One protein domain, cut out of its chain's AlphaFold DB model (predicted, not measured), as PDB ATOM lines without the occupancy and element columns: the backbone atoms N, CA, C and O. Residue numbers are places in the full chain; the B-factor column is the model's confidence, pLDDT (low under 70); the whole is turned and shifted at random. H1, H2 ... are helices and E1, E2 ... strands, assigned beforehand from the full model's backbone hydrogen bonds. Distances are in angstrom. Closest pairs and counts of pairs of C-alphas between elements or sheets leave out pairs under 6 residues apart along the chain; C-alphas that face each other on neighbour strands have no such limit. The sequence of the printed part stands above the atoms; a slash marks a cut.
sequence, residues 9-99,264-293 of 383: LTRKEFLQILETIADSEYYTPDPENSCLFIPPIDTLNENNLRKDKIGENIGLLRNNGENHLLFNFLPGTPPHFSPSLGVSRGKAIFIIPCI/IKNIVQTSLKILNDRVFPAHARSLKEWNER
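Overview. This is residues 9 to 99 and 264 to 293 of the 383 residues of a protein of Armadillidium vulgare (UniProt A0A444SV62). Two short parallel strands, E1 and E2, lie side by side in the middle of a loop-rich body, with helices H1 and H4 near them, meeting where H4 begins. The short helices H2 and H3 lie toward one end of the body and H5 lies at the far other end, while two long stretches without named elements, residues 23 to 50 and 72 to 92, make much of the rest. The 121 printed residues hold five named helices and two named strands, in the order H1, H2, H3, E1, E2, H4, H5, and under half of the residues are in them; the class is mostly helix. The whole is compact, with a radius of gyration of the C-alphas of 15.5 A, and spans 40 by 36 by 23 A.

Arrangement. H1, residues 12 to 22, touches H4, residues 264 to 279, through residues 264 to 269 of H4 alone. Their closest C-alphas, those of Thr 20 and Lys 265, are 5.7 A apart, and they run the same way at a steep tilt of 43 degrees. H2, residues 51 to 58, and H3, residues 62 to 65, are close but not clearly touching; their closest C-alphas, Ile 58 and Gly 65, are 5.7 A apart. E1, residues 69 to 71, and E2, residues 93 to 95, are parallel neighbours at 30 degrees, with N 70 and O 93 at 2.8 A and N 95 and O 70 at 3.0 A, within hydrogen-bond range. The closest C-alphas of H1 and E1, Phe 14 and Phe 71, are 7.8 A apart; those of E2 and H4, Ile 95 and Ser 271, are 7.7 A apart. H5, residues 287 to 291, touches no helix and is apart from E1 and E2. In H1, H2, H4 and H5 every O i to N i+4 pair is within hydrogen-bond range; H3 is too short for such a pair.

Along the chain. H1 begins at C-alpha 12, (48.714, 28.719, -8.667), and is 15.3 A long. H2 is 10.7 A, H3 6.1 A, E1 6.8 A and E2 7.0 A long. H4 runs 22.4 A from C-alpha 264 at (39.334, 23.734, -10.668), and H5, 6.5 A long, ends at C-alpha 291, (22.356, 14.861, -14.785).

Size, cuts and confidence. The C-alphas farthest apart, those of Asp 52 and Arg 293, are 45.5 A apart. Residues 100 to 263 are not printed, and C-alphas 99 and 264 are 7.4 A apart across that cut. The links from H1 to H2, 28 residues, and from E1 to E2, 21 residues, are long. In the second, residues 76 to 77 pair with 80 to 81, antiparallel. Mean pLDDT of the printed part is 74.3, with 49 residues under 70, among them 45 to 62 and 73 to 99.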
ATOM      1  N   LEU A   9      53.627  36.565  -6.714       55.12
ATOM      2  CA  LEU A   9      52.512  36.933  -5.833       55.12
ATOM      3  C   LEU A   9      51.161  36.312  -6.236       55.12
ATOM      4  O   LEU A   9      50.223  36.368  -5.442       55.12
ATOM      5  N   THR A  10      51.055  35.723  -7.432       60.28
ATOM      6  CA  THR A  10      49.812  35.130  -7.952       60.28
ATOM      7  C   THR A  10      49.683  33.665  -7.527       60.28
ATOM      8  O   THR A  10      50.613  32.874  -7.709       60.28
ATOM      9  N   ARG A  11      48.532  33.284  -6.963       72.38
ATOM     10  CA  ARG A  11      48.216  31.903  -6.569       72.38
ATOM     11  C   ARG A  11      48.221  30.976  -7.785       72.38
ATOM     12  O   ARG A  11      47.737  31.338  -8.858       72.38
ATOM     13  N   LYS A  12      48.723  29.748  -7.608       80.12
ATOM     14  CA  LYS A  12      48.714  28.719  -8.667       80.12
ATOM     15  C   LYS A  12      47.288  28.423  -9.130       80.12
ATOM     16  O   LYS A  12      47.055  28.221 -10.313       80.12
ATOM     17  N   GLU A  13      46.348  28.457  -8.196       78.88
ATOM     18  CA  GLU A  13      44.920  28.271  -8.417       78.88
ATOM     19  C   GLU A  13      44.351  29.345  -9.354       78.88
ATOM     20  O   GLU A  13      43.618  29.015 -10.279       78.88
ATOM     21  N   PHE A  14      44.728  30.617  -9.174       82.69
ATOM     22  CA  PHE A  14      44.258  31.698 -10.044       82.69
ATOM     23  C   PHE A  14      44.803  31.551 -11.470       82.69
ATOM     24  O   PHE A  14      44.065  31.721 -12.436       82.69
ATOM     25  N   LEU A  15      46.073  31.158 -11.616       85.88
ATOM     26  CA  LEU A  15      46.656  30.876 -12.931       85.88
ATOM     27  C   LEU A  15      45.951  29.707 -13.633       85.88
ATOM     28  O   LEU A  15      45.666  29.813 -14.820       85.88
ATOM     29  N   GLN A  16      45.609  28.640 -12.903       86.88
ATOM     30  CA  GLN A  16      44.838  27.515 -13.451       86.88
ATOM     31  C   GLN A  16      43.442  27.933 -13.921       86.88
ATOM     32  O   GLN A  16      42.960  27.426 -14.933       86.88
ATOM     33  N   ILE A  17      42.790  28.852 -13.203       87.69
ATOM     34  CA  ILE A  17      41.507  29.424 -13.627       87.69
ATOM     35  C   ILE A  17      41.683  30.172 -14.951       87.69
ATOM     36  O   ILE A  17      40.949  29.901 -15.897       87.69
ATOM     37  N   LEU A  18      42.667  31.072 -15.042       89.25
ATOM     38  CA  LEU A  18      42.920  31.844 -16.262       89.25
ATOM     39  C   LEU A  18      43.270  30.949 -17.457       89.25
ATOM     40  O   LEU A  18      42.761  31.176 -18.550       89.25
ATOM     41  N   GLU A  19      44.102  29.927 -17.248       91.00
ATOM     42  CA  GLU A  19      44.460  28.940 -18.272       91.00
ATOM     43  C   GLU A  19      43.231  28.147 -18.728       91.00
ATOM     44  O   GLU A  19      42.964  28.058 -19.921       91.00
ATOM     45  N   THR A  20      42.408  27.677 -17.786       90.62
ATOM     46  CA  THR A  20      41.156  26.977 -18.109       90.62
ATOM     47  C   THR A  20      40.219  27.836 -18.954       90.62
ATOM     48  O   THR A  20      39.573  27.322 -19.865       90.62
ATOM     49  N   ILE A  21      40.114  29.129 -18.639       91.94
ATOM     50  CA  ILE A  21      39.270  30.051 -19.398       91.94
ATOM     51  C   ILE A  21      39.856  30.256 -20.790       91.94
ATOM     52  O   ILE A  21      39.120  30.126 -21.761       91.94
ATOM     53  N   ALA A  22      41.157  30.528 -20.895       91.94
ATOM     54  CA  ALA A  22      41.833  30.737 -22.174       91.94
ATOM     55  C   ALA A  22      41.731  29.522 -23.113       91.94
ATOM     56  O   ALA A  22      41.633  29.702 -24.325       91.94
ATOM     57  N   ASP A  23      41.708  28.312 -22.552       94.06
ATOM     58  CA  ASP A  23      41.538  27.055 -23.288       94.06
ATOM     59  C   ASP A  23      40.064  26.708 -23.582       94.06
ATOM     60  O   ASP A  23      39.781  25.716 -24.258       94.06
ATOM     61  N   SER A  24      39.105  27.469 -23.047       93.31
ATOM     62  CA  SER A  24      37.675  27.213 -23.241       93.31
ATOM     63  C   SER A  24      37.150  27.791 -24.557       93.31
ATOM     64  O   SER A  24      37.665  28.780 -25.071       93.31
ATOM     65  N   GLU A  25      36.053  27.222 -25.062       91.62
ATOM     66  CA  GLU A  25      35.349  27.720 -26.257       91.62
ATOM     67  C   GLU A  25      34.741  29.124 -26.081       91.62
ATOM     68  O   GLU A  25      34.401  29.780 -27.060       91.62
ATOM     69  N   TYR A  26      34.620  29.593 -24.835       91.25
ATOM     70  CA  TYR A  26      34.015  30.880 -24.494       91.25
ATOM     71  C   TYR A  26      35.018  32.042 -24.509       91.25
ATOM     72  O   TYR A  26      34.626  33.195 -24.318       91.25
ATOM     73  N   TYR A  27      36.316  31.771 -24.681       93.00
ATOM     74  CA  TYR A  27      37.336  32.812 -24.663       93.00
ATOM     75  C   TYR A  27      37.413  33.568 -25.990       93.00
ATOM     76  O   TYR A  27      37.528  32.981 -27.064       93.00
ATOM     77  N   THR A  28      37.455  34.898 -25.896       91.62
ATOM     78  CA  THR A  28      37.798  35.781 -27.011       91.62
ATOM     79  C   THR A  28      38.890  36.766 -26.585       91.62
ATOM     80  O   THR A  28      38.807  37.343 -25.498       91.62
ATOM     81  N   PRO A  29      39.927  36.982 -27.416       89.25
ATOM     82  CA  PRO A  29      40.926  38.013 -27.162       89.25
ATOM     83  C   PRO A  29      40.428  39.426 -27.509       89.25
ATOM     84  O   PRO A  29      41.124  40.387 -27.187       89.25
ATOM     85  N   ASP A  30      39.285  39.555 -28.194       90.31
ATOM     86  CA  ASP A  30      38.719  40.831 -28.634       90.31
ATOM     87  C   ASP A  30      37.670  41.353 -27.630       90.31
ATOM     88  O   ASP A  30      36.599  40.747 -27.507       90.31
ATOM     89  N   PRO A  31      37.941  42.476 -26.936       85.31
ATOM     90  CA  PRO A  31      37.021  43.068 -25.967       85.31
ATOM     91  C   PRO A  31      35.677  43.530 -26.541       85.31
ATOM     92  O   PRO A  31      34.730  43.687 -25.775       85.31
ATOM     93  N   GLU A  32      35.575  43.795 -27.846       86.62
ATOM     94  CA  GLU A  32      34.304  44.214 -28.459       86.62
ATOM     95  C   GLU A  32      33.356  43.032 -28.686       86.62
ATOM     96  O   GLU A  32      32.142  43.202 -28.727       86.62
ATOM     97  N   ASN A  33      33.907  41.821 -28.768       87.25
ATOM     98  CA  ASN A  33      33.155  40.580 -28.939       87.25
ATOM     99  C   ASN A  33      32.900  39.849 -27.606       87.25
ATOM    100  O   ASN A  33      32.347  38.749 -27.603       87.25
ATOM    101  N   SER A  34      33.316  40.415 -26.467       86.00
ATOM    102  CA  SER A  34      33.178  39.775 -25.156       86.00
ATOM    103  C   SER A  34      31.899  40.193 -24.426       86.00
ATOM    104  O   SER A  34      31.670  41.379 -24.194       86.00
ATOM    105  N   CYS A  35      31.115  39.212 -23.969       84.94
ATOM    106  CA  CYS A  35      29.960  39.448 -23.093       84.94
ATOM    107  C   CYS A  35      30.359  39.665 -21.624       84.94
ATOM    108  O   CYS A  35      29.653  40.353 -20.889       84.94
ATOM    109  N   LEU A  36      31.470  39.058 -21.192       87.56
ATOM    110  CA  LEU A  36      31.982  39.087 -19.822       87.56
ATOM    111  C   LEU A  36      33.481  39.402 -19.817       87.56
ATOM    112  O   LEU A  36      34.216  38.981 -20.708       87.56
ATOM    113  N   PHE A  37      33.937  40.087 -18.770       86.12
ATOM    114  CA  PHE A  37      35.329  40.482 -18.570       86.12
ATOM    115  C   PHE A  37      35.911  39.813 -17.326       86.12
ATOM    116  O   PHE A  37      35.259  39.728 -16.288       86.12
ATOM    117  N   ILE A  38      37.167  39.375 -17.393       85.50
ATOM    118  CA  ILE A  38      37.882  38.820 -16.236       85.50
ATOM    119  C   ILE A  38      39.018  39.779 -15.889       85.50
ATOM    120  O   ILE A  38      39.972  39.900 -16.662       85.50
ATOM    121  N   PRO A  39      38.933  40.495 -14.758       79.00
ATOM    122  CA  PRO A  39      39.996  41.393 -14.358       79.00
ATOM    123  C   PRO A  39      41.234  40.584 -13.936       79.00
ATOM    124  O   PRO A  39      41.105  39.524 -13.318       79.00
ATOM    125  N   PRO A  40      42.453  41.088 -14.197       74.31
ATOM    126  CA  PRO A  40      43.704  40.433 -13.814       74.31
ATOM    127  C   PRO A  40      44.017  40.643 -12.320       74.31
ATOM    128  O   PRO A  40      45.129  41.011 -11.946       74.31
ATOM    129  N   ILE A  41      43.014  40.470 -11.459       75.31
ATOM    130  CA  ILE A  41      43.107  40.678 -10.016       75.31
ATOM    131  C   ILE A  41      42.903  39.323  -9.350       75.31
ATOM    132  O   ILE A  41      41.813  38.759  -9.390       75.31
ATOM    133  N   ASP A  42      43.958  38.815  -8.716       74.62
ATOM    134  CA  ASP A  42      43.893  37.590  -7.923       74.62
ATOM    135  C   ASP A  42      43.181  37.869  -6.593       74.62
ATOM    136  O   ASP A  42      43.808  38.159  -5.570       74.62
ATOM    137  N   THR A  43      41.851  37.791  -6.609       73.06
ATOM    138  CA  THR A  43      41.020  37.888  -5.403       73.06
ATOM    139  C   THR A  43      41.030  36.613  -4.558       73.06
ATOM    140  O   THR A  43      40.396  36.577  -3.513       73.06
ATOM    141  N   LEU A  44      41.784  35.575  -4.934       72.19
ATOM    142  CA  LEU A  44      41.899  34.359  -4.133       72.19
ATOM    143  C   LEU A  44      42.875  34.512  -2.960       72.19
ATOM    144  O   LEU A  44      42.834  33.698  -2.040       72.19
ATOM    145  N   ASN A  45      43.791  35.485  -2.962       65.12
ATOM    146  CA  ASN A  45      44.833  35.617  -1.935       65.12
ATOM    147  C   ASN A  45      44.458  36.585  -0.796       65.12
ATOM    148  O   ASN A  45      44.987  37.691  -0.729       65.12
ATOM    149  N   GLU A  46      43.606  36.149   0.138       61.09
ATOM    150  CA  GLU A  46      43.083  36.963   1.255       61.09
ATOM    151  C   GLU A  46      44.127  37.782   2.031       61.09
ATOM    152  O   GLU A  46      43.866  38.937   2.363       61.09
ATOM    153  N   ASN A  47      45.312  37.220   2.292       57.22
ATOM    154  CA  ASN A  47      46.349  37.873   3.102       57.22
ATOM    155  C   ASN A  47      46.999  39.073   2.400       57.22
ATOM    156  O   ASN A  47      47.664  39.878   3.047       57.22
ATOM    157  N   ASN A  48      46.822  39.187   1.083       55.28
ATOM    158  CA  ASN A  48      47.451  40.211   0.260       55.28
ATOM    159  C   ASN A  48      46.434  41.168  -0.382       55.28
ATOM    160  O   ASN A  48      46.807  42.053  -1.156       55.28
ATOM    161  N   LEU A  49      45.144  41.011  -0.065       60.94
ATOM    162  CA  LEU A  49      44.092  41.900  -0.545       60.94
ATOM    163  C   LEU A  49      44.068  43.162   0.316       60.94
ATOM    164  O   LEU A  49      43.544  43.167   1.430       60.94
ATOM    165  N   ARG A  50      44.559  44.281  -0.228       61.50
ATOM    166  CA  ARG A  50      44.162  45.605   0.275       61.50
ATOM    167  C   ARG A  50      42.720  45.870  -0.145       61.50
ATOM    168  O   ARG A  50      42.486  46.481  -1.184       61.50
ATOM    169  N   LYS A  51      41.778  45.358   0.653       60.94
ATOM    170  CA  LYS A  51      40.326  45.373   0.400       60.94
ATOM    171  C   LYS A  51      39.808  46.759   0.000       60.94
ATOM    172  O   LYS A  51      39.078  46.859  -0.982       60.94
ATOM    173  N   ASP A  52      40.299  47.807   0.660       58.97
ATOM    174  CA  ASP A  52      39.931  49.205   0.387       58.97
ATOM    175  C   ASP A  52      40.331  49.643  -1.034       58.97
ATOM    176  O   ASP A  52      39.532  50.213  -1.770       58.97
ATOM    177  N   LYS A  53      41.536  49.263  -1.483       59.59
ATOM    178  CA  LYS A  53      42.039  49.602  -2.825       59.59
ATOM    179  C   LYS A  53      41.389  48.788  -3.940       59.59
ATOM    180  O   LYS A  53      41.332  49.240  -5.077       59.59
ATOM    181  N   ILE A  54      40.939  47.568  -3.652       62.94
ATOM    182  CA  ILE A  54      40.281  46.718  -4.656       62.94
ATOM    183  C   ILE A  54      38.876  47.243  -4.945       62.94
ATOM    184  O   ILE A  54      38.494  47.299  -6.108       62.94
ATOM    185  N   GLY A  55      38.138  47.688  -3.923       59.88
ATOM    186  CA  GLY A  55      36.823  48.308  -4.110       59.88
ATOM    187  C   GLY A  55      36.888  49.578  -4.962       59.88
ATOM    188  O   GLY A  55      36.091  49.731  -5.885       59.88
ATOM    189  N   GLU A  56      37.883  50.435  -4.711       59.66
ATOM    190  CA  GLU A  56      38.153  51.631  -5.525       59.66
ATOM    191  C   GLU A  56      38.524  51.276  -6.976       59.66
ATOM    192  O   GLU A  56      38.034  51.904  -7.912       59.66
ATOM    193  N   ASN A  57      39.327  50.225  -7.185       61.62
ATOM    194  CA  ASN A  57      39.746  49.790  -8.520       61.62
ATOM    195  C   ASN A  57      38.651  49.057  -9.314       61.62
ATOM    196  O   ASN A  57      38.656  49.126 -10.539       61.62
ATOM    197  N   ILE A  58      37.704  48.372  -8.658       63.16
ATOM    198  CA  ILE A  58      36.586  47.694  -9.340       63.16
ATOM    199  C   ILE A  58      35.653  48.712 -10.011       63.16
ATOM    200  O   ILE A  58      35.186  48.462 -11.119       63.16
ATOM    201  N   GLY A  59      35.429  49.878  -9.396       60.00
ATOM    202  CA  GLY A  59      34.660  50.971 -10.010       60.00
ATOM    203  C   GLY A  59      35.347  51.616 -11.223       60.00
ATOM    204  O   GLY A  59      34.690  52.256 -12.036       60.00
ATOM    205  N   LEU A  60      36.660  51.417 -11.378       62.81
ATOM    206  CA  LEU A  60      37.441  51.879 -12.533       62.81
ATOM    207  C   LEU A  60      37.476  50.856 -13.680       62.81
ATOM    208  O   LEU A  60      38.037  51.141 -14.739       62.81
ATOM    209  N   LEU A  61      36.908  49.661 -13.483       69.94
ATOM    210  CA  LEU A  61      36.806  48.653 -14.533       69.94
ATOM    211  C   LEU A  61      35.844  49.115 -15.637       69.94
ATOM    212  O   LEU A  61      34.932  49.916 -15.408       69.94
ATOM    213  N   ARG A  62      36.041  48.587 -16.855       66.62
ATOM    214  CA  ARG A  62      35.186  48.886 -18.016       66.62
ATOM    215  C   ARG A  62      33.712  48.668 -17.642       66.62
ATOM    216  O   ARG A  62      33.393  47.797 -16.837       66.62
ATOM    217  N   ASN A  63      32.808  49.479 -18.185       70.88
ATOM    218  CA  ASN A  63      31.376  49.435 -17.856       70.88
ATOM    219  C   ASN A  63      31.073  49.565 -16.345       70.88
ATOM    220  O   ASN A  63      30.092  49.004 -15.862       70.88
ATOM    221  N   ASN A  64      31.908  50.284 -15.583       68.81
ATOM    222  CA  ASN A  64      31.712  50.524 -14.147       68.81
ATOM    223  C   ASN A  64      31.581  49.217 -13.325       68.81
ATOM    224  O   ASN A  64      30.781  49.120 -12.391       68.81
ATOM    225  N   GLY A  65      32.324  48.177 -13.721       67.81
ATOM    226  CA  GLY A  65      32.317  46.863 -13.069       67.81
ATOM    227  C   GLY A  65      31.151  45.940 -13.454       67.81
ATOM    228  O   GLY A  65      31.026  44.859 -12.878       67.81
ATOM    229  N   GLU A  66      30.306  46.314 -14.420       73.12
ATOM    230  CA  GLU A  66      29.309  45.406 -15.005       73.12
ATOM    231  C   GLU A  66      29.965  44.292 -15.811       73.12
ATOM    232  O   GLU A  66      30.995  44.505 -16.450       73.12
ATOM    233  N   ASN A  67      29.356  43.105 -15.803       78.06
ATOM    234  CA  ASN A  67      29.814  41.942 -16.568       78.06
ATOM    235  C   ASN A  67      31.241  41.481 -16.220       78.06
ATOM    236  O   ASN A  67      31.850  40.729 -16.977       78.06
ATOM    237  N   HIS A  68      31.780  41.904 -15.074       81.56
ATOM    238  CA  HIS A  68      33.077  41.448 -14.588       81.56
ATOM    239  C   HIS A  68      32.920  40.203 -13.708       81.56
ATOM    240  O   HIS A  68      32.089  40.173 -12.799       81.56
ATOM    241  N   LEU A  69      33.734  39.181 -13.971       81.88
ATOM    242  CA  LEU A  69      33.740  37.916 -13.246       81.88
ATOM    243  C   LEU A  69      34.919  37.869 -12.270       81.88
ATOM    244  O   LEU A  69      36.077  37.922 -12.678       81.88
ATOM    245  N   LEU A  70      34.623  37.753 -10.978       78.00
ATOM    246  CA  LEU A  70      35.610  37.690  -9.905       78.00
ATOM    247  C   LEU A  70      35.655  36.289  -9.287       78.00
ATOM    248  O   LEU A  70      34.629  35.705  -8.938       78.00
ATOM    249  N   PHE A  71      36.865  35.768  -9.089       77.12
ATOM    250  CA  PHE A  71      37.097  34.478  -8.441       77.12
ATOM    251  C   PHE A  71      37.575  34.707  -7.018       77.12
ATOM    252  O   PHE A  71      38.671  35.225  -6.810       77.12
ATOM    253  N   ASN A  72      36.775  34.335  -6.027       70.12
ATOM    254  CA  ASN A  72      37.077  34.644  -4.635       70.12
ATOM    255  C   ASN A  72      36.833  33.447  -3.712       70.12
ATOM    256  O   ASN A  72      35.807  32.785  -3.819       70.12
ATOM    257  N   PHE A  73      37.720  33.229  -2.739       67.12
ATOM    258  CA  PHE A  73      37.412  32.366  -1.598       67.12
ATOM    259  C   PHE A  73      36.705  33.197  -0.530       67.12
ATOM    260  O   PHE A  73      37.094  34.331  -0.251       67.12
ATOM    261  N   LEU A  74      35.610  32.685   0.036       57.16
ATOM    262  CA  LEU A  74      34.908  33.426   1.080       57.16
ATOM    263  C   LEU A  74      35.823  33.603   2.298       57.16
ATOM    264  O   LEU A  74      36.348  32.603   2.797       57.16
ATOM    265  N   PRO A  75      36.027  34.850   2.759       49.69
ATOM    266  CA  PRO A  75      37.113  35.133   3.673       49.69
ATOM    267  C   PRO A  75      36.895  34.586   5.080       49.69
ATOM    268  O   PRO A  75      35.778  34.578   5.601       49.69
ATOM    269  N   GLY A  76      37.994  34.213   5.739       49.97
ATOM    270  CA  GLY A  76      38.032  34.047   7.192       49.97
ATOM    271  C   GLY A  76      38.838  32.864   7.723       49.97
ATOM    272  O   GLY A  76      38.974  31.799   7.109       49.97
ATOM    273  N   THR A  77      39.342  33.039   8.942       49.72
ATOM    274  CA  THR A  77      40.061  32.017   9.709       49.72
ATOM    275  C   THR A  77      39.196  31.575  10.885       49.72
ATOM    276  O   THR A  77      38.469  32.405  11.425       49.72
ATOM    277  N   PRO A  78      39.207  30.287  11.279       45.12
ATOM    278  CA  PRO A  78      38.452  29.860  12.452       45.12
ATOM    279  C   PRO A  78      38.811  30.743  13.660       45.12
ATOM    280  O   PRO A  78      40.003  30.947  13.890       45.12
ATOM    281  N   PRO A  79      37.834  31.255  14.429       48.38
ATOM    282  CA  PRO A  79      36.383  31.027  14.341       48.38
ATOM    283  C   PRO A  79      35.601  32.070  13.509       48.38
ATOM    284  O   PRO A  79      34.385  31.959  13.378       48.38
ATOM    285  N   HIS A  80      36.264  33.082  12.950       52.88
ATOM    286  CA  HIS A  80      35.642  34.230  12.289       52.88
ATOM    287  C   HIS A  80      35.645  34.081  10.763       52.88
ATOM    288  O   HIS A  80      36.591  34.468  10.071       52.88
ATOM    289  N   PHE A  81      34.550  33.538  10.232       54.09
ATOM    290  CA  PHE A  81      34.269  33.528   8.797       54.09
ATOM    291  C   PHE A  81      33.381  34.707   8.426       54.09
ATOM    292  O   PHE A  81      32.396  34.984   9.106       54.09
ATOM    293  N   SER A  82      33.727  35.404   7.348       52.88
ATOM    294  CA  SER A  82      32.888  36.450   6.779       52.88
ATOM    295  C   SER A  82      32.118  35.864   5.596       52.88
ATOM    296  O   SER A  82      32.734  35.414   4.627       52.88
ATOM    297  N   PRO A  83      30.774  35.889   5.621       53.69
ATOM    298  CA  PRO A  83      29.963  35.390   4.514       53.69
ATOM    299  C   PRO A  83      30.019  36.305   3.282       53.69
ATOM    300  O   PRO A  83      29.446  35.987   2.245       53.69
ATOM    301  N   SER A  84      30.698  37.452   3.385       56.09
ATOM    302  CA  SER A  84      30.895  38.395   2.292       56.09
ATOM    303  C   SER A  84      32.378  38.707   2.090       56.09
ATOM    304  O   SER A  84      33.175  38.681   3.029       56.09
ATOM    305  N   LEU A  85      32.748  39.039   0.851       55.91
ATOM    306  CA  LEU A  85      34.116  39.402   0.469       55.91
ATOM    307  C   LEU A  85      34.633  40.668   1.193       55.91
ATOM    308  O   LEU A  85      35.840  40.887   1.272       55.91
ATOM    309  N   GLY A  86      33.741  41.489   1.764       53.00
ATOM    310  CA  GLY A  86      34.113  42.738   2.438       53.00
ATOM    311  C   GLY A  86      34.678  43.803   1.488       53.00
ATOM    312  O   GLY A  86      35.402  44.685   1.928       53.00
ATOM    313  N   VAL A  87      34.377  43.697   0.191       55.00
ATOM    314  CA  VAL A  87      34.729  44.664  -0.861       55.00
ATOM    315  C   VAL A  87      33.439  45.048  -1.590       55.00
ATOM    316  O   VAL A  87      32.578  44.187  -1.794       55.00
ATOM    317  N   SER A  88      33.282  46.323  -1.969       51.78
ATOM    318  CA  SER A  88      32.126  46.770  -2.758       51.78
ATOM    319  C   SER A  88      32.086  46.007  -4.082       51.78
ATOM    320  O   SER A  88      32.974  46.138  -4.920       51.78
ATOM    321  N   ARG A  89      31.068  45.159  -4.244       52.84
ATOM    322  CA  ARG A  89      30.922  44.242  -5.384       52.84
ATOM    323  C   ARG A  89      30.511  44.922  -6.689       52.84
ATOM    324  O   ARG A  89      30.521  44.265  -7.725       52.84
ATOM    325  N   GLY A  90      30.101  46.192  -6.642       57.56
ATOM    326  CA  GLY A  90      29.450  46.847  -7.777       57.56
ATOM    327  C   GLY A  90      28.369  45.936  -8.372       57.56
ATOM    328  O   GLY A  90      27.457  45.511  -7.657       57.56
ATOM    329  N   LYS A  91      28.529  45.585  -9.653       56.19
ATOM    330  CA  LYS A  91      27.669  44.660 -10.412       56.19
ATOM    331  C   LYS A  91      28.394  43.369 -10.857       56.19
ATOM    332  O   LYS A  91      27.937  42.701 -11.782       56.19
ATOM    333  N   ALA A  92      29.513  43.015 -10.218       55.28
ATOM    334  CA  ALA A  92      30.339  41.859 -10.585       55.28
ATOM    335  C   ALA A  92      29.756  40.508 -10.111       55.28
ATOM    336  O   ALA A  92      29.122  40.421  -9.055       55.28
ATOM    337  N   ILE A  93      30.019  39.444 -10.879       64.19
ATOM    338  CA  ILE A  93      29.612  38.056 -10.595       64.19
ATOM    339  C   ILE A  93      30.740  37.338  -9.843       64.19
ATOM    340  O   ILE A  93      31.908  37.492 -10.196       64.19
ATOM    341  N   PHE A  94      30.403  36.523  -8.835       63.56
ATOM    342  CA  PHE A  94      31.381  35.758  -8.055       63.56
ATOM    343  C   PHE A  94      31.338  34.260  -8.336       63.56
ATOM    344  O   PHE A  94      30.268  33.655  -8.360       63.56
ATOM    345  N   ILE A  95      32.523  33.659  -8.428       64.88
ATOM    346  CA  ILE A  95      32.723  32.209  -8.380       64.88
ATOM    347  C   ILE A  95      33.596  31.887  -7.167       64.88
ATOM    348  O   ILE A  95      34.643  32.507  -6.971       64.88
ATOM    349  N   ILE A  96      33.164  30.912  -6.362       63.56
ATOM    350  CA  ILE A  96      33.878  30.438  -5.171       63.56
ATOM    351  C   ILE A  96      34.394  29.020  -5.449       63.56
ATOM    352  O   ILE A  96      33.619  28.066  -5.359       63.56
ATOM    353  N   PRO A  97      35.678  28.851  -5.813       57.75
ATOM    354  CA  PRO A  97      36.243  27.527  -6.039       57.75
ATOM    355  C   PRO A  97      36.475  26.781  -4.709       57.75
ATOM    356  O   PRO A  97      36.660  27.395  -3.659       57.75
ATOM    357  N   CYS A  98      36.530  25.448  -4.742       60.31
ATOM    358  CA  CYS A  98      37.001  24.621  -3.622       60.31
ATOM    359  C   CYS A  98      38.380  24.035  -3.974       60.31
ATOM    360  O   CYS A  98      38.575  23.583  -5.096       60.31
ATOM    361  N   ILE A  99      39.353  24.071  -3.049       54.47
ATOM    362  CA  ILE A  99      40.782  23.837  -3.382       54.47
ATOM    363  C   ILE A  99      41.330  22.499  -2.862       54.47
ATOM    364  O   ILE A  99      42.403  22.063  -3.276       54.47
ATOM    365  N   ILE A 264      39.572  22.313 -10.365       83.44
ATOM    366  CA  ILE A 264      39.334  23.734 -10.668       83.44
ATOM    367  C   ILE A 264      38.917  23.897 -12.132       83.44
ATOM    368  O   ILE A 264      37.994  24.655 -12.416       83.44
ATOM    369  N   LYS A 265      39.536  23.137 -13.046       88.00
ATOM    370  CA  LYS A 265      39.167  23.142 -14.460       88.00
ATOM    371  C   LYS A 265      37.698  22.758 -14.657       88.00
ATOM    372  O   LYS A 265      36.978  23.498 -15.317       88.00
ATOM    373  N   ASN A 266      37.242  21.661 -14.044       90.25
ATOM    374  CA  ASN A 266      35.841  21.228 -14.107       90.25
ATOM    375  C   ASN A 266      34.903  22.307 -13.548       90.25
ATOM    376  O   ASN A 266      33.963  22.705 -14.225       90.25
ATOM    377  N   ILE A 267      35.206  22.853 -12.365       88.12
ATOM    378  CA  ILE A 267      34.386  23.890 -11.716       88.12
ATOM    379  C   ILE A 267      34.255  25.130 -12.612       88.12
ATOM    380  O   ILE A 267      33.153  25.650 -12.795       88.12
ATOM    381  N   VAL A 268      35.367  25.609 -13.174       89.56
ATOM    382  CA  VAL A 268      35.389  26.789 -14.050       89.56
ATOM    383  C   VAL A 268      34.640  26.507 -15.347       89.56
ATOM    384  O   VAL A 268      33.779  27.296 -15.720       89.56
ATOM    385  N   GLN A 269      34.898  25.374 -16.003       91.88
ATOM    386  CA  GLN A 269      34.194  24.999 -17.231       91.88
ATOM    387  C   GLN A 269      32.686  24.872 -17.007       91.88
ATOM    388  O   GLN A 269      31.914  25.402 -17.800       91.88
ATOM    389  N   THR A 270      32.256  24.238 -15.915       92.38
ATOM    390  CA  THR A 270      30.841  24.158 -15.529       92.38
ATOM    391  C   THR A 270      30.248  25.534 -15.264       92.38
ATOM    392  O   THR A 270      29.152  25.822 -15.732       92.38
ATOM    393  N   SER A 271      30.982  26.417 -14.589       91.12
ATOM    394  CA  SER A 271      30.522  27.785 -14.333       91.12
ATOM    395  C   SER A 271      30.347  28.581 -15.631       91.12
ATOM    396  O   SER A 271      29.333  29.251 -15.798       91.12
ATOM    397  N   LEU A 272      31.288  28.482 -16.578       90.94
ATOM    398  CA  LEU A 272      31.174  29.132 -17.891       90.94
ATOM    399  C   LEU A 272      29.994  28.578 -18.697       90.94
ATOM    400  O   LEU A 272      29.217  29.341 -19.262       90.94
ATOM    401  N   LYS A 273      29.821  27.256 -18.677       91.69
ATOM    402  CA  LYS A 273      28.689  26.544 -19.273       91.69
ATOM    403  C   LYS A 273      27.344  27.045 -18.719       91.69
ATOM    404  O   LYS A 273      26.450  27.353 -19.497       91.69
ATOM    405  N   ILE A 274      27.211  27.172 -17.399       91.06
ATOM    406  CA  ILE A 274      26.016  27.736 -16.746       91.06
ATOM    407  C   ILE A 274      25.784  29.186 -17.187       91.06
ATOM    408  O   ILE A 274      24.659  29.572 -17.496       91.06
ATOM    409  N   LEU A 275      26.841  30.006 -17.208       89.25
ATOM    410  CA  LEU A 275      26.736  31.401 -17.638       89.25
ATOM    411  C   LEU A 275      26.267  31.499 -19.093       89.25
ATOM    412  O   LEU A 275      25.407  32.322 -19.388       89.25
ATOM    413  N   ASN A 276      26.769  30.639 -19.975       90.00
ATOM    414  CA  ASN A 276      26.323  30.568 -21.361       90.00
ATOM    415  C   ASN A 276      24.831  30.220 -21.470       90.00
ATOM    416  O   ASN A 276      24.094  30.927 -22.156       90.00
ATOM    417  N   ASP A 277      24.366  29.199 -20.745       87.94
ATOM    418  CA  ASP A 277      22.954  28.794 -20.732       87.94
ATOM    419  C   ASP A 277      22.041  29.928 -20.224       87.94
ATOM    420  O   ASP A 277      20.935  30.121 -20.728       87.94
ATOM    421  N   ARG A 278      22.523  30.750 -19.280       85.31
ATOM    422  CA  ARG A 278      21.806  31.946 -18.800       85.31
ATOM    423  C   ARG A 278      21.769  33.082 -19.824       85.31
ATOM    424  O   ARG A 278      20.779  33.809 -19.874       85.31
ATOM    425  N   VAL A 279      22.829  33.261 -20.612       84.88
ATOM    426  CA  VAL A 279      22.893  34.291 -21.665       84.88
ATOM    427  C   VAL A 279      22.043  33.892 -22.874       84.88
ATOM    428  O   VAL A 279      21.400  34.752 -23.475       84.88
ATOM    429  N   PHE A 280      21.971  32.597 -23.191       84.81
ATOM    430  CA  PHE A 280      21.216  32.067 -24.328       84.81
ATOM    431  C   PHE A 280      20.175  31.009 -23.908       84.81
ATOM    432  O   PHE A 280      20.309  29.842 -24.283       84.81
ATOM    433  N   PRO A 281      19.079  31.395 -23.218       80.75
ATOM    434  CA  PRO A 281      18.091  30.447 -22.691       80.75
ATOM    435  C   PRO A 281      17.453  29.531 -23.744       80.75
ATOM    436  O   PRO A 281      17.086  28.403 -23.440       80.75
ATOM    437  N   ALA A 282      17.337  29.996 -24.993       78.94
ATOM    438  CA  ALA A 282      16.762  29.217 -26.093       78.94
ATOM    439  C   ALA A 282      17.598  27.983 -26.488       78.94
ATOM    440  O   ALA A 282      17.070  27.075 -27.121       78.94
ATOM    441  N   HIS A 283      18.883  27.958 -26.122       82.81
ATOM    442  CA  HIS A 283      19.810  26.848 -26.370       82.81
ATOM    443  C   HIS A 283      20.378  26.284 -25.060       82.81
ATOM    444  O   HIS A 283      21.402  25.602 -25.073       82.81
ATOM    445  N   ALA A 284      19.757  26.613 -23.924       83.50
ATOM    446  CA  ALA A 284      20.177  26.108 -22.629       83.50
ATOM    447  C   ALA A 284      19.944  24.599 -22.548       83.50
ATOM    448  O   ALA A 284      18.955  24.081 -23.073       83.50
ATOM    449  N   ARG A 285      20.845  23.900 -21.855       86.88
ATOM    450  CA  ARG A 285      20.667  22.475 -21.585       86.88
ATOM    451  C   ARG A 285      19.535  22.265 -20.596       86.88
ATOM    452  O   ARG A 285      19.369  23.016 -19.633       86.88
ATOM    453  N   SER A 286      18.806  21.187 -20.814       86.38
ATOM    454  CA  SER A 286      17.820  20.655 -19.888       86.38
ATOM    455  C   SER A 286      18.467  20.160 -18.594       86.38
ATOM    456  O   SER A 286      19.627  19.735 -18.566       86.38
ATOM    457  N   LEU A 287      17.687  20.130 -17.509       84.75
ATOM    458  CA  LEU A 287      18.132  19.543 -16.240       84.75
ATOM    459  C   LEU A 287      18.527  18.067 -16.419       84.75
ATOM    460  O   LEU A 287      19.444  17.575 -15.764       84.75
ATOM    461  N   LYS A 288      17.858  17.369 -17.341       85.38
ATOM    462  CA  LYS A 288      18.154  15.982 -17.691       85.38
ATOM    463  C   LYS A 288      19.544  15.840 -18.305       85.38
ATOM    464  O   LYS A 288      20.336  15.050 -17.805       85.38
ATOM    465  N   GLU A 289      19.878  16.650 -19.308       88.69
ATOM    466  CA  GLU A 289      21.205  16.635 -19.944       88.69
ATOM    467  C   GLU A 289      22.334  16.920 -18.946       88.69
ATOM    468  O   GLU A 289      23.407  16.326 -19.040       88.69
ATOM    469  N   TRP A 290      22.094  17.777 -17.950       90.38
ATOM    470  CA  TRP A 290      23.059  18.044 -16.880       90.38
ATOM    471  C   TRP A 290      23.243  16.882 -15.887       90.38
ATOM    472  O   TRP A 290      24.253  16.841 -15.184       90.38
ATOM    473  N   ASN A 291      22.307  15.938 -15.786       90.75
ATOM    474  CA  ASN A 291      22.356  14.861 -14.785       90.75
ATOM    475  C   ASN A 291      22.459  13.452 -15.387       90.75
ATOM    476  O   ASN A 291      22.603  12.478 -14.640       90.75
ATOM    477  N   GLU A 292      22.419  13.329 -16.714       86.44
ATOM    478  CA  GLU A 292      22.566  12.060 -17.416       86.44
ATOM    479  C   GLU A 292      24.028  11.610 -17.499       86.44
ATOM    480  O   GLU A 292      24.890  12.252 -18.098       86.44
ATOM    481  N   ARG A 293      24.296  10.431 -16.927       83.06
ATOM    482  CA  ARG A 293      25.576   9.739 -17.088       83.06
ATOM    483  C   ARG A 293      25.744   9.336 -18.558       83.06
ATOM    484  O   ARG A 293      24.844   8.674 -19.081       83.06
TER     485      ARG A 293